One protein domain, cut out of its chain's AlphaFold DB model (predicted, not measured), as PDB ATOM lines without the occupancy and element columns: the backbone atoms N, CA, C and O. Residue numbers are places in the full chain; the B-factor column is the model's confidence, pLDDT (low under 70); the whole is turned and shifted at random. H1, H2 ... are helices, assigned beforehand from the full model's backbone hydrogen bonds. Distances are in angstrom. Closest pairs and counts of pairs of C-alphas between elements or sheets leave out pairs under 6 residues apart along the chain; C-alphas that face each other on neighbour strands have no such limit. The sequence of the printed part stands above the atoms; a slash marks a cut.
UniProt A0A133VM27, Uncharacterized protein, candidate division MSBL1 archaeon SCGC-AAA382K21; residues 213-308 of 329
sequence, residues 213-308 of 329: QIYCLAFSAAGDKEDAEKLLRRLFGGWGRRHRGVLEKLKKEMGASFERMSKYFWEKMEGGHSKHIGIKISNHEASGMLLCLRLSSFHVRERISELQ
ATOM      1  N   GLN A 213     166.436 178.820 198.939       55.53
ATOM      2  CA  GLN A 213     167.015 179.935 198.189       55.53
ATOM      3  C   GLN A 213     166.847 179.759 196.674       55.53
ATOM      4  O   GLN A 213     166.548 180.719 195.959       55.53
ATOM      5  N   ILE A 214     167.003 178.531 196.173       70.38
ATOM      6  CA  ILE A 214     166.803 178.195 194.757       70.38
ATOM      7  C   ILE A 214     165.322 178.332 194.389       70.38
ATOM      8  O   ILE A 214     164.993 178.892 193.340       70.38
ATOM      9  N   TYR A 215     164.427 177.873 195.263       76.56
ATOM     10  CA  TYR A 215     162.990 177.996 195.063       76.56
ATOM     11  C   TYR A 215     162.531 179.459 195.074       76.56
ATOM     12  O   TYR A 215     161.827 179.878 194.157       76.56
ATOM     13  N   CYS A 216     162.987 180.273 196.032       71.75
ATOM     14  CA  CYS A 216     162.690 181.707 196.068       71.75
ATOM     15  C   CYS A 216     163.156 182.435 194.801       71.75
ATOM     16  O   CYS A 216     162.449 183.312 194.295       71.75
ATOM     17  N   LEU A 217     164.319 182.065 194.255       72.56
ATOM     18  CA  LEU A 217     164.803 182.614 192.990       72.56
ATOM     19  C   LEU A 217     163.922 182.189 191.810       72.56
ATOM     20  O   LEU A 217     163.626 183.018 190.951       72.56
ATOM     21  N   ALA A 218     163.476 180.930 191.760       79.50
ATOM     22  CA  ALA A 218     162.594 180.441 190.696       79.50
ATOM     23  C   ALA A 218     161.213 181.078 190.755       79.50
ATOM     24  O   ALA A 218     160.697 181.507 189.725       79.50
ATOM     25  N   PHE A 219     160.669 181.225 191.958       85.12
ATOM     26  CA  PHE A 219     159.434 181.955 192.198       85.12
ATOM     27  C   PHE A 219     159.560 183.415 191.775       85.12
ATOM     28  O   PHE A 219     158.706 183.920 191.056       85.12
ATOM     29  N   SER A 220     160.667 184.072 192.125       82.00
ATOM     30  CA  SER A 220     160.936 185.446 191.691       82.00
ATOM     31  C   SER A 220     161.067 185.558 190.171       82.00
ATOM     32  O   SER A 220     160.642 186.557 189.605       82.00
ATOM     33  N   ALA A 221     161.653 184.553 189.512       84.81
ATOM     34  CA  ALA A 221     161.858 184.518 188.067       84.81
ATOM     35  C   ALA A 221     160.571 184.258 187.269       84.81
ATOM     36  O   ALA A 221     160.401 184.858 186.209       84.81
ATOM     37  N   ALA A 222     159.702 183.363 187.746       86.38
ATOM     38  CA  ALA A 222     158.462 182.965 187.079       86.38
ATOM     39  C   ALA A 222     157.273 183.857 187.471       86.38
ATOM     40  O   ALA A 222     156.525 184.320 186.614       86.38
ATOM     41  N   GLY A 223     157.162 184.226 188.747       83.12
ATOM     42  CA  GLY A 223     156.095 185.070 189.296       83.12
ATOM     43  C   GLY A 223     154.941 184.291 189.934       83.12
ATOM     44  O   GLY A 223     154.138 184.884 190.651       83.12
ATOM     45  N   ASP A 224     154.879 182.976 189.731       88.75
ATOM     46  CA  ASP A 224     153.937 182.076 190.391       88.75
ATOM     47  C   ASP A 224     154.572 180.710 190.689       88.75
ATOM     48  O   ASP A 224     155.643 180.365 190.183       88.75
ATOM     49  N   LYS A 225     153.914 179.944 191.566       84.25
ATOM     50  CA  LYS A 225     154.420 178.665 192.079       84.25
ATOM     51  C   LYS A 225     154.504 177.591 190.996       84.25
ATOM     52  O   LYS A 225     155.491 176.861 190.942       84.25
ATOM     53  N   GLU A 226     153.491 177.491 190.143       84.38
ATOM     54  CA  GLU A 226     153.410 176.420 189.150       84.38
ATOM     55  C   GLU A 226     154.523 176.574 188.107       84.38
ATOM     56  O   GLU A 226     155.257 175.627 187.807       84.38
ATOM     57  N   ASP A 227     154.707 177.790 187.603       85.12
ATOM     58  CA  ASP A 227     155.743 178.093 186.629       85.12
ATOM     59  C   ASP A 227     157.150 178.085 187.251       85.12
ATOM     60  O   ASP A 227     158.108 177.682 186.585       85.12
ATOM     61  N   ALA A 228     157.298 178.420 188.537       81.25
ATOM     62  CA  ALA A 228     158.562 178.261 189.260       81.25
ATOM     63  C   ALA A 228     158.995 176.792 189.352       81.25
ATOM     64  O   ALA A 228     160.150 176.458 189.075       81.25
ATOM     65  N   GLU A 229     158.069 175.893 189.687       82.25
ATOM     66  CA  GLU A 229     158.347 174.458 189.726       82.25
ATOM     67  C   GLU A 229     158.682 173.906 188.339       82.25
ATOM     68  O   GLU A 229     159.639 173.135 188.197       82.25
ATOM     69  N   LYS A 230     157.946 174.317 187.297       82.56
ATOM     70  CA  LYS A 230     158.266 173.948 185.908       82.56
ATOM     71  C   LYS A 230     159.659 174.436 185.516       82.56
ATOM     72  O   LYS A 230     160.423 173.676 184.916       82.56
ATOM     73  N   LEU A 231     160.010 175.670 185.884       83.69
ATOM     74  CA  LEU A 231     161.306 176.274 185.589       83.69
ATOM     75  C   LEU A 231     162.435 175.478 186.247       83.69
ATOM     76  O   LEU A 231     163.419 175.148 185.582       83.69
ATOM     77  N   LEU A 232     162.273 175.102 187.518       82.00
ATOM     78  CA  LEU A 232     163.243 174.283 188.243       82.00
ATOM     79  C   LEU A 232     163.389 172.896 187.631       82.00
ATOM     80  O   LEU A 232     164.505 172.497 187.305       82.00
ATOM     81  N   ARG A 233     162.283 172.189 187.373       76.56
ATOM     82  CA  ARG A 233     162.324 170.871 186.716       76.56
ATOM     83  C   ARG A 233     163.021 170.941 185.357       76.56
ATOM     84  O   ARG A 233     163.766 170.032 184.997       76.56
ATOM     85  N   ARG A 234     162.828 172.025 184.601       78.44
ATOM     86  CA  ARG A 234     163.451 172.187 183.281       78.44
ATOM     87  C   ARG A 234     164.941 172.514 183.369       78.44
ATOM     88  O   ARG A 234     165.741 171.880 182.679       78.44
ATOM     89  N   LEU A 235     165.322 173.475 184.212       75.81
ATOM     90  CA  LEU A 235     166.714 173.906 184.381       75.81
ATOM     91  C   LEU A 235     167.573 172.845 185.073       75.81
ATOM     92  O   LEU A 235     168.722 172.617 184.686       75.81
ATOM     93  N   PHE A 236     167.022 172.177 186.082       72.38
ATOM     94  CA  PHE A 236     167.728 171.161 186.856       72.38
ATOM     95  C   PHE A 236     167.544 169.741 186.303       72.38
ATOM     96  O   PHE A 236     168.283 168.846 186.700       72.38
ATOM     97  N   GLY A 237     166.671 169.553 185.311       66.25
ATOM     98  CA  GLY A 237     166.563 168.325 184.521       66.25
ATOM     99  C   GLY A 237     167.503 168.274 183.305       66.25
ATOM    100  O   GLY A 237     168.443 169.065 183.165       66.25
ATOM    101  N   GLY A 238     167.233 167.337 182.387       61.19
ATOM    102  CA  GLY A 238     168.039 167.111 181.174       61.19
ATOM    103  C   GLY A 238     168.075 168.295 180.197       61.19
ATOM    104  O   GLY A 238     169.073 168.516 179.513       61.19
ATOM    105  N   TRP A 239     167.033 169.137 180.169       71.75
ATOM    106  CA  TRP A 239     167.003 170.310 179.286       71.75
ATOM    107  C   TRP A 239     168.079 171.343 179.648       71.75
ATOM    108  O   TRP A 239     168.794 171.793 178.757       71.75
ATOM    109  N   GLY A 240     168.259 171.683 180.929       71.50
ATOM    110  CA  GLY A 240     169.320 172.610 181.336       71.50
ATOM    111  C   GLY A 240     170.733 172.077 181.069       71.50
ATOM    112  O   GLY A 240     171.630 172.868 180.784       71.50
ATOM    113  N   ARG A 241     170.926 170.746 181.084       67.06
ATOM    114  CA  ARG A 241     172.195 170.094 180.701       67.06
ATOM    115  C   ARG A 241     172.509 170.272 179.215       67.06
ATOM    116  O   ARG A 241     173.589 170.759 178.893       67.06
ATOM    117  N   ARG A 242     171.556 169.991 178.318       73.00
ATOM    118  CA  ARG A 242     171.739 170.164 176.858       73.00
ATOM    119  C   ARG A 242     172.112 171.593 176.453       73.00
ATOM    120  O   ARG A 242     172.801 171.800 175.461       73.00
ATOM    121  N   HIS A 243     171.713 172.579 177.253       78.88
ATOM    122  CA  HIS A 243     171.993 173.996 176.999       78.88
ATOM    123  C   HIS A 243     173.158 174.552 177.815       78.88
ATOM    124  O   HIS A 243     173.414 175.758 177.796       78.88
ATOM    125  N   ARG A 244     173.922 173.686 178.484       82.44
ATOM    126  CA  ARG A 244     175.104 174.083 179.240       82.44
ATOM    127  C   ARG A 244     176.121 174.836 178.386       82.44
ATOM    128  O   ARG A 244     176.566 175.900 178.800       82.44
ATOM    129  N   GLY A 245     176.474 174.322 177.205       81.38
ATOM    130  CA  GLY A 245     177.464 174.974 176.338       81.38
ATOM    131  C   GLY A 245     177.028 176.379 175.898       81.38
ATOM    132  O   GLY A 245     177.841 177.299 175.803       81.38
ATOM    133  N   VAL A 246     175.718 176.583 175.712       86.12
ATOM    134  CA  VAL A 246     175.141 177.911 175.453       86.12
ATOM    135  C   VAL A 246     175.331 178.817 176.665       86.12
ATOM    136  O   VAL A 246     175.763 179.959 176.520       86.12
ATOM    137  N   LEU A 247     175.050 178.299 177.854       83.56
ATOM    138  CA  LEU A 247     175.147 179.039 179.101       83.56
ATOM    139  C   LEU A 247     176.595 179.407 179.477       83.56
ATOM    140  O   LEU A 247     176.849 180.522 179.927       83.56
ATOM    141  N   GLU A 248     177.557 178.516 179.233       84.75
ATOM    142  CA  GLU A 248     178.993 178.787 179.390       84.75
ATOM    143  C   GLU A 248     179.462 179.908 178.469       84.75
ATOM    144  O   GLU A 248     180.154 180.833 178.910       84.75
ATOM    145  N   LYS A 249     179.043 179.859 177.198       87.62
ATOM    146  CA  LYS A 249     179.349 180.900 176.216       87.62
ATOM    147  C   LYS A 249     178.793 182.254 176.663       87.62
ATOM    148  O   LYS A 249     179.539 183.229 176.705       87.62
ATOM    149  N   LEU A 250     177.524 182.300 177.070       84.31
ATOM    150  CA  LEU A 250     176.882 183.536 177.522       84.31
ATOM    151  C   LEU A 250     177.532 184.104 178.788       84.31
ATOM    152  O   LEU A 250     177.783 185.305 178.847       84.31
ATOM    153  N   LYS A 251     177.880 183.267 179.773       81.50
ATOM    154  CA  LYS A 251     178.585 183.722 180.985       81.50
ATOM    155  C   LYS A 251     179.951 184.332 180.659       81.50
ATOM    156  O   LYS A 251     180.341 185.324 181.271       81.50
ATOM    157  N   LYS A 252     180.676 183.767 179.686       84.31
ATOM    158  CA  LYS A 252     181.964 184.306 179.223       84.31
ATOM    159  C   LYS A 252     181.806 185.649 178.502       84.31
ATOM    160  O   LYS A 252     182.639 186.528 178.689       84.31
ATOM    161  N   GLU A 253     180.759 185.800 177.694       83.69
ATOM    162  CA  GLU A 253     180.500 187.009 176.899       83.69
ATOM    163  C   GLU A 253     179.905 188.160 177.727       83.69
ATOM    164  O   GLU A 253     180.231 189.320 177.488       83.69
ATOM    165  N   MET A 254     179.049 187.854 178.705       79.50
ATOM    166  CA  MET A 254     178.248 188.851 179.432       79.50
ATOM    167  C   MET A 254     178.718 189.099 180.870       79.50
ATOM    168  O   MET A 254     178.259 190.047 181.515       79.50
ATOM    169  N   GLY A 255     179.644 188.285 181.386       73.69
ATOM    170  CA  GLY A 255     180.216 188.449 182.719       73.69
ATOM    171  C   GLY A 255     179.163 188.352 183.827       73.69
ATOM    172  O   GLY A 255     178.463 187.350 183.941       73.69
ATOM    173  N   ALA A 256     179.072 189.389 184.665       70.81
ATOM    174  CA  ALA A 256     178.191 189.426 185.837       70.81
ATOM    175  C   ALA A 256     176.803 190.050 185.575       70.81
ATOM    176  O   ALA A 256     176.077 190.332 186.522       70.81
ATOM    177  N   SER A 257     176.424 190.304 184.318       84.69
ATOM    178  CA  SER A 257     175.104 190.865 184.002       84.69
ATOM    179  C   SER A 257     174.055 189.754 183.882       84.69
ATOM    180  O   SER A 257     173.809 189.237 182.788       84.69
ATOM    181  N   PHE A 258     173.453 189.366 185.011       80.94
ATOM    182  CA  PHE A 258     172.501 188.253 185.081       80.94
ATOM    183  C   PHE A 258     171.241 188.504 184.245       80.94
ATOM    184  O   PHE A 258     170.854 187.628 183.471       80.94
ATOM    185  N   GLU A 259     170.658 189.702 184.312       87.00
ATOM    186  CA  GLU A 259     169.495 190.083 183.504       87.00
ATOM    187  C   GLU A 259     169.746 189.905 182.000       87.00
ATOM    188  O   GLU A 259     168.953 189.270 181.301       87.00
ATOM    189  N   ARG A 260     170.869 190.432 181.490       85.75
ATOM    190  CA  ARG A 260     171.219 190.314 180.065       85.75
ATOM    191  C   ARG A 260     171.457 188.857 179.693       85.75
ATOM    192  O   ARG A 260     170.926 188.403 178.686       85.75
ATOM    193  N   MET A 261     172.186 188.116 180.525       86.19
ATOM    194  CA  MET A 261     172.432 186.693 180.303       86.19
ATOM    195  C   MET A 261     171.126 185.899 180.203       86.19
ATOM    196  O   MET A 261     170.991 185.081 179.298       86.19
ATOM    197  N   SER A 262     170.157 186.160 181.085       88.50
ATOM    198  CA  SER A 262     168.835 185.528 181.037       88.50
ATOM    199  C   SER A 262     168.085 185.872 179.754       88.50
ATOM    200  O   SER A 262     167.668 184.958 179.047       88.50
ATOM    201  N   LYS A 263     167.956 187.162 179.415       87.88
ATOM    202  CA  LYS A 263     167.255 187.611 178.198       87.88
ATOM    203  C   LYS A 263     167.809 186.925 176.954       87.88
ATOM    204  O   LYS A 263     167.068 186.262 176.239       87.88
ATOM    205  N   TYR A 264     169.125 186.973 176.771       87.44
ATOM    206  CA  TYR A 264     169.775 186.342 175.625       87.44
ATOM    207  C   TYR A 264     169.691 184.818 175.641       87.44
ATOM    208  O   TYR A 264     169.555 184.212 174.580       87.44
ATOM    209  N   PHE A 265     169.796 184.180 176.813       87.19
ATOM    210  CA  PHE A 265     169.639 182.733 176.920       87.19
ATOM    211  C   PHE A 265     168.255 182.325 176.417       87.19
ATOM    212  O   PHE A 265     168.154 181.519 175.499       87.19
ATOM    213  N   TRP A 266     167.197 182.938 176.941       86.06
ATOM    214  CA  TRP A 266     165.833 182.577 176.576       86.06
ATOM    215  C   TRP A 266     165.439 183.008 175.157       86.06
ATOM    216  O   TRP A 266     164.783 182.241 174.456       86.06
ATOM    217  N   GLU A 267     165.904 184.166 174.679       82.31
ATOM    218  CA  GLU A 267     165.727 184.598 173.284       82.31
ATOM    219  C   GLU A 267     166.390 183.632 172.301       82.31
ATOM    220  O   GLU A 267     165.784 183.254 171.299       82.31
ATOM    221  N   LYS A 268     167.618 183.191 172.593       79.25
ATOM    222  CA  LYS A 268     168.350 182.244 171.747       79.25
ATOM    223  C   LYS A 268     167.717 180.855 171.751       79.25
ATOM    224  O   LYS A 268     167.816 180.145 170.753       79.25
ATOM    225  N   MET A 269     167.100 180.473 172.866       74.06
ATOM    226  CA  MET A 269     166.454 179.177 173.005       74.06
ATOM    227  C   MET A 269     165.079 179.112 172.338       74.06
ATOM    228  O   MET A 269     164.703 178.036 171.880       74.06
ATOM    229  N   GLU A 270     164.346 180.228 172.266       67.81
ATOM    230  CA  GLU A 270     162.928 180.226 171.866       67.81
ATOM    231  C   GLU A 270     162.519 181.283 170.835       67.81
ATOM    232  O   GLU A 270     161.335 181.454 170.562       67.81
ATOM    233  N   GLY A 271     163.462 182.008 170.237       57.19
ATOM    234  CA  GLY A 271     163.171 182.864 169.084       57.19
ATOM    235  C   GLY A 271     162.353 184.126 169.390       57.19
ATOM    236  O   GLY A 271     161.603 184.585 168.536       57.19
ATOM    237  N   GLY A 272     162.506 184.717 170.580       55.38
ATOM    238  CA  GLY A 272     161.927 186.032 170.903       55.38
ATOM    239  C   GLY A 272     160.443 186.029 171.300       55.38
ATOM    240  O   GLY A 272     159.808 187.084 171.318       55.38
ATOM    241  N   HIS A 273     159.871 184.870 171.635       56.97
ATOM    242  CA  HIS A 273     158.537 184.801 172.231       56.97
ATOM    243  C   HIS A 273     158.519 185.337 173.671       56.97
ATOM    244  O   HIS A 273     159.491 185.214 174.409       56.97
ATOM    245  N   SER A 274     157.383 185.906 174.092       56.88
ATOM    246  CA  SER A 274     157.181 186.418 175.460       56.88
ATOM    247  C   SER A 274     157.027 185.319 176.516       56.88
ATOM    248  O   SER A 274     157.082 185.595 177.715       56.88
ATOM    249  N   LYS A 275     156.804 184.078 176.073       59.19
ATOM    250  CA  LYS A 275     156.808 182.873 176.898       59.19
ATOM    251  C   LYS A 275     158.008 182.040 176.484       59.19
ATOM    252  O   LYS A 275     158.158 181.760 175.301       59.19
ATOM    253  N   HIS A 276     158.810 181.672 177.470       66.06
ATOM    254  CA  HIS A 276     159.994 180.847 177.341       66.06
ATOM    255  C   HIS A 276     159.674 179.478 177.946       66.06
ATOM    256  O   HIS A 276     159.326 179.421 179.112       66.06
ATOM    257  N   ILE A 277     159.739 178.382 177.201       63.75
ATOM    258  CA  ILE A 277     159.405 176.988 177.538       63.75
ATOM    259  C   ILE A 277     157.970 176.825 178.043       63.75
ATOM    260  O   ILE A 277     157.672 175.948 178.850       63.75
ATOM    261  N   GLY A 278     157.071 177.693 177.568       70.31
ATOM    262  CA  GLY A 278     155.703 177.810 178.073       70.31
ATOM    263  C   GLY A 278     155.584 178.560 179.406       70.31
ATOM    264  O   GLY A 278     154.467 178.725 179.883       70.31
ATOM    265  N   ILE A 279     156.697 179.051 179.957       79.69
ATOM    266  CA  ILE A 279     156.806 179.794 181.216       79.69
ATOM    267  C   ILE A 279     157.039 181.273 180.911       79.69
ATOM    268  O   ILE A 279     157.885 181.643 180.094       79.69
ATOM    269  N   LYS A 280     156.312 182.166 181.575       83.44
ATOM    270  CA  LYS A 280     156.602 183.596 181.456       83.44
ATOM    271  C   LYS A 280     157.720 183.962 182.433       83.44
ATOM    272  O   LYS A 280     157.520 183.909 183.638       83.44
ATOM    273  N   ILE A 281     158.884 184.374 181.931       88.50
ATOM    274  CA  ILE A 281     159.940 184.912 182.801       88.50
ATOM    275  C   ILE A 281     159.575 186.357 183.152       88.50
ATOM    276  O   ILE A 281     159.632 187.251 182.311       88.50
ATOM    277  N   SER A 282     159.149 186.578 184.392       86.75
ATOM    278  CA  SER A 282     158.754 187.887 184.916       86.75
ATOM    279  C   SER A 282     159.933 188.675 185.493       86.75
ATOM    280  O   SER A 282     159.906 189.905 185.470       86.75
ATOM    281  N   ASN A 283     160.993 187.993 185.939       84.81
ATOM    282  CA  ASN A 283     162.222 188.619 186.428       84.81
ATOM    283  C   ASN A 283     163.471 187.959 185.822       84.81
ATOM    284  O   ASN A 283     163.921 186.887 186.241       84.81
ATOM    285  N   HIS A 284     164.064 188.642 184.844       88.50
ATOM    286  CA  HIS A 284     165.263 188.168 184.158       88.50
ATOM    287  C   HIS A 284     166.524 188.197 185.030       88.50
ATOM    288  O   HIS A 284     167.413 187.378 184.817       88.50
ATOM    289  N   GLU A 285     166.611 189.073 186.030       80.75
ATOM    290  CA  GLU A 285     167.754 189.102 186.950       80.75
ATOM    291  C   GLU A 285     167.774 187.827 187.811       80.75
ATOM    292  O   GLU A 285     168.763 187.092 187.818       80.75
ATOM    293  N   ALA A 286     166.641 187.480 188.436       72.94
ATOM    294  CA  ALA A 286     166.494 186.244 189.217       72.94
ATOM    295  C   ALA A 286     166.684 184.984 188.352       72.94
ATOM    296  O   ALA A 286     167.366 184.034 188.743       72.94
ATOM    297  N   SER A 287     166.145 184.998 187.130       85.94
ATOM    298  CA  SER A 287     166.358 183.934 186.147       85.94
ATOM    299  C   SER A 287     167.839 183.779 185.769       85.94
ATOM    300  O   SER A 287     168.349 182.662 185.682       85.94
ATOM    301  N   GLY A 288     168.565 184.884 185.593       80.31
ATOM    302  CA  GLY A 288     169.996 184.870 185.300       80.31
ATOM    303  C   GLY A 288     170.824 184.295 186.449       80.31
ATOM    304  O   GLY A 288     171.744 183.508 186.216       80.31
ATOM    305  N   MET A 289     170.459 184.609 187.693       76.12
ATOM    306  CA  MET A 289     171.087 184.019 188.878       76.12
ATOM    307  C   MET A 289     170.881 182.498 188.930       76.12
ATOM    308  O   MET A 289     171.851 181.766 189.134       76.12
ATOM    309  N   LEU A 290     169.669 182.001 188.652       80.69
ATOM    310  CA  LEU A 290     169.384 180.558 188.569       80.69
ATOM    311  C   LEU A 290     170.217 179.845 187.514       80.69
ATOM    312  O   LEU A 290     170.760 178.771 187.772       80.69
ATOM    313  N   LEU A 291     170.344 180.444 186.332       83.75
ATOM    314  CA  LEU A 291     171.177 179.901 185.268       83.75
ATOM    315  C   LEU A 291     172.641 179.806 185.735       83.75
ATOM    316  O   LEU A 291     173.270 178.755 185.629       83.75
ATOM    317  N   CYS A 292     173.183 180.856 186.354       76.94
ATOM    318  CA  CYS A 292     174.544 180.824 186.893       76.94
ATOM    319  C   CYS A 292     174.745 179.801 188.021       76.94
ATOM    320  O   CYS A 292     175.803 179.161 188.072       76.94
ATOM    321  N   LEU A 293     173.753 179.615 188.893       73.31
ATOM    322  CA  LEU A 293     173.764 178.562 189.910       73.31
ATOM    323  C   LEU A 293     173.783 177.180 189.261       73.31
ATOM    324  O   LEU A 293     174.621 176.345 189.611       73.31
ATOM    325  N   ARG A 294     172.942 176.957 188.248       78.25
ATOM    326  CA  ARG A 294     172.913 175.693 187.514       78.25
ATOM    327  C   ARG A 294     174.248 175.408 186.834       78.25
ATOM    328  O   ARG A 294     174.775 174.306 186.975       78.25
ATOM    329  N   LEU A 295     174.846 176.406 186.189       74.69
ATOM    330  CA  LEU A 295     176.164 176.254 185.583       74.69
ATOM    331  C   LEU A 295     177.244 175.910 186.618       74.69
ATOM    332  O   LEU A 295     178.068 175.030 186.391       74.69
ATOM    333  N   SER A 296     177.204 176.561 187.781       65.25
ATOM    334  CA  SER A 296     178.136 176.267 188.873       65.25
ATOM    335  C   SER A 296     177.956 174.835 189.392       65.25
ATOM    336  O   SER A 296     178.945 174.162 189.672       65.25
ATOM    337  N   SER A 297     176.716 174.330 189.439       65.44
ATOM    338  CA  SER A 297     176.437 172.936 189.806       65.44
ATOM    339  C   SER A 297     177.048 171.928 188.823       65.44
ATOM    340  O   SER A 297     177.542 170.888 189.259       65.44
ATOM    341  N   PHE A 298     177.100 172.250 187.522       66.88
ATOM    342  CA  PHE A 298     177.768 171.405 186.526       66.88
ATOM    343  C   PHE A 298     179.275 171.326 186.773       66.88
ATOM    344  O   PHE A 298     179.819 170.230 186.870       66.88
ATOM    345  N   HIS A 299     179.939 172.469 186.968       61.41
ATOM    346  CA  HIS A 299     181.391 172.510 187.195       61.41
ATOM    347  C   HIS A 299     181.813 171.844 188.506       61.41
ATOM    348  O   HIS A 299     182.892 171.262 188.582       61.41
ATOM    349  N   VAL A 300     180.980 171.919 189.546       49.75
ATOM    350  CA  VAL A 300     181.233 171.202 190.804       49.75
ATOM    351  C   VAL A 300     181.139 169.691 190.586       49.75
ATOM    352  O   VAL A 300     182.044 168.975 191.007       49.75
ATOM    353  N   ARG A 301     180.102 169.207 189.887       54.94
ATOM    354  CA  ARG A 301     179.944 167.776 189.568       54.94
ATOM    355  C   ARG A 301     181.103 167.248 188.712       54.94
ATOM    356  O   ARG A 301     181.652 166.198 189.028       54.94
ATOM    357  N   GLU A 302     181.530 167.985 187.689       59.62
ATOM    358  CA  GLU A 302     182.669 167.591 186.847       59.62
ATOM    359  C   GLU A 302     183.985 167.549 187.598       59.62
ATOM    360  O   GLU A 302     184.697 166.559 187.498       59.62
ATOM    361  N   ARG A 303     184.296 168.575 188.398       44.34
ATOM    362  CA  ARG A 303     185.519 168.556 189.207       44.34
ATOM    363  C   ARG A 303     185.536 167.353 190.135       44.34
ATOM    364  O   ARG A 303     186.582 166.748 190.315       44.34
ATOM    365  N   ILE A 304     184.393 166.986 190.707       43.84
ATOM    366  CA  ILE A 304     184.281 165.785 191.541       43.84
ATOM    367  C   ILE A 304     184.518 164.509 190.711       43.84
ATOM    368  O   ILE A 304     185.201 163.613 191.199       43.84
ATOM    369  N   SER A 305     184.028 164.445 189.469       47.28
ATOM    370  CA  SER A 305     184.247 163.328 188.531       47.28
ATOM    371  C   SER A 305     185.712 163.208 188.070       47.28
ATOM    372  O   SER A 305     186.319 162.143 188.158       47.28
ATOM    373  N   GLU A 306     186.339 164.315 187.666       45.94
ATOM    374  CA  GLU A 306     187.747 164.380 187.242       45.94
ATOM    375  C   GLU A 306     188.713 164.026 188.382       45.94
ATOM    376  O   GLU A 306     189.750 163.397 188.161       45.94
ATOM    377  N   LEU A 307     188.354 164.377 189.620       39.75
ATOM    378  CA  LEU A 307     189.102 164.018 190.826       39.75
ATOM    379  C   LEU A 307     189.018 162.519 191.178       39.75
ATOM    380  O   LEU A 307     189.778 162.074 192.039       39.75
ATOM    381  N   GLN A 308     188.142 161.741 190.529       41.94
ATOM    382  CA  GLN A 308     188.007 160.291 190.730       41.94
ATOM    383  C   GLN A 308     188.737 159.441 189.673       41.94
ATOM    384  O   GLN A 308     188.902 158.241 189.890       41.94
TER     385      GLN A 308
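AT A GLANCE: This is residues 213 to 308 of the 329 residues of an uncharacterized protein of candidate division MSBL1 archaeon SCGC-AAA382K21 (UniProt A0A133VM27). One long helix, H6, runs through the domain with its first half sandwiched between two crossed pairs of helices: H1 with its neighbour H2 on one side, and H4 with H5 on the other. The far end of H6 sticks out as an arm, residues 299 to 308 standing free, while short H3 joins the two pairs and a long loop leads from H5 back to H6. The printed part has 96 residues with six named helices, H1 to H6 in chain order, and no named strand; the class is all helix. It is compact, with a radius of gyration of the C-alphas of 12.9 A, yet its spans are 42 by 27 by 21 A, the arm adding to the length.

IN THESE COORDINATES: Find C-alpha 213 at (167.015, 179.935, 198.189); from there H1 runs to residue 222. H2 follows at residues 225 to 236, 16.1 A long, and H3 takes residues 238 to 242. Next look at H4, residues 244 to 254, 15.1 A, and H5, residues 258 to 270, 18.2 A. H6 begins at C-alpha 284, at (165.263, 188.168, 184.158), and runs 32.9 A to C-alpha 306, at (187.747, 164.380, 187.242).

HOW THE PARTS SIT: Begin with the hub, H6, which touches four helices. Its residues 284 to 290 touch H1, closest at the C-alphas of Ala 221 and Ser 287, 4.9 A apart, at a steep tilt of 43 degrees, opposite ways. Its residues 284 to 292 touch residues 258 to 263 of H5, about perpendicular at 84 degrees; the closest C-alphas, of Glu 259 and Glu 285, are 4.0 A apart. H4 touches residues 291 to 295 of H6, closest at the C-alphas of Arg 244 and Leu 295, 6.8 A apart. H2 and H6 only just touch, with 3 pairs of C-alphas within 8 A, the closest those of Phe 236 and Arg 294 at 6.9 A. H1 and H2 touch at a steep tilt of 67 degrees, closest at the C-alphas of Phe 219 and Ala 228, 4.8 A apart. H4 and H5 form a helical hairpin, closest at the C-alphas of Leu 250 and Met 261, 6.1 A apart. H3 is close to H2 but not clearly touching, with the C-alphas of Arg 234 and Gly 240 at 6.2 A. H1 and H5 are apart, as are H2 and H4. In each of the six helices every O i to N i+4 pair is within hydrogen-bond range.

THE WHOLE: The two C-alphas farthest apart, those of Ser 274 and Gln 308, are 43.2 A apart. The printed part has no cut. The link from H5 to H6, residues 271 to 283, is long; the other links are tight. Look for low confidence, under 70, at residues 213, 237 to 238, 241, 270 to 277 and 296 to 308; the mean pLDDT of the printed part is 74.7.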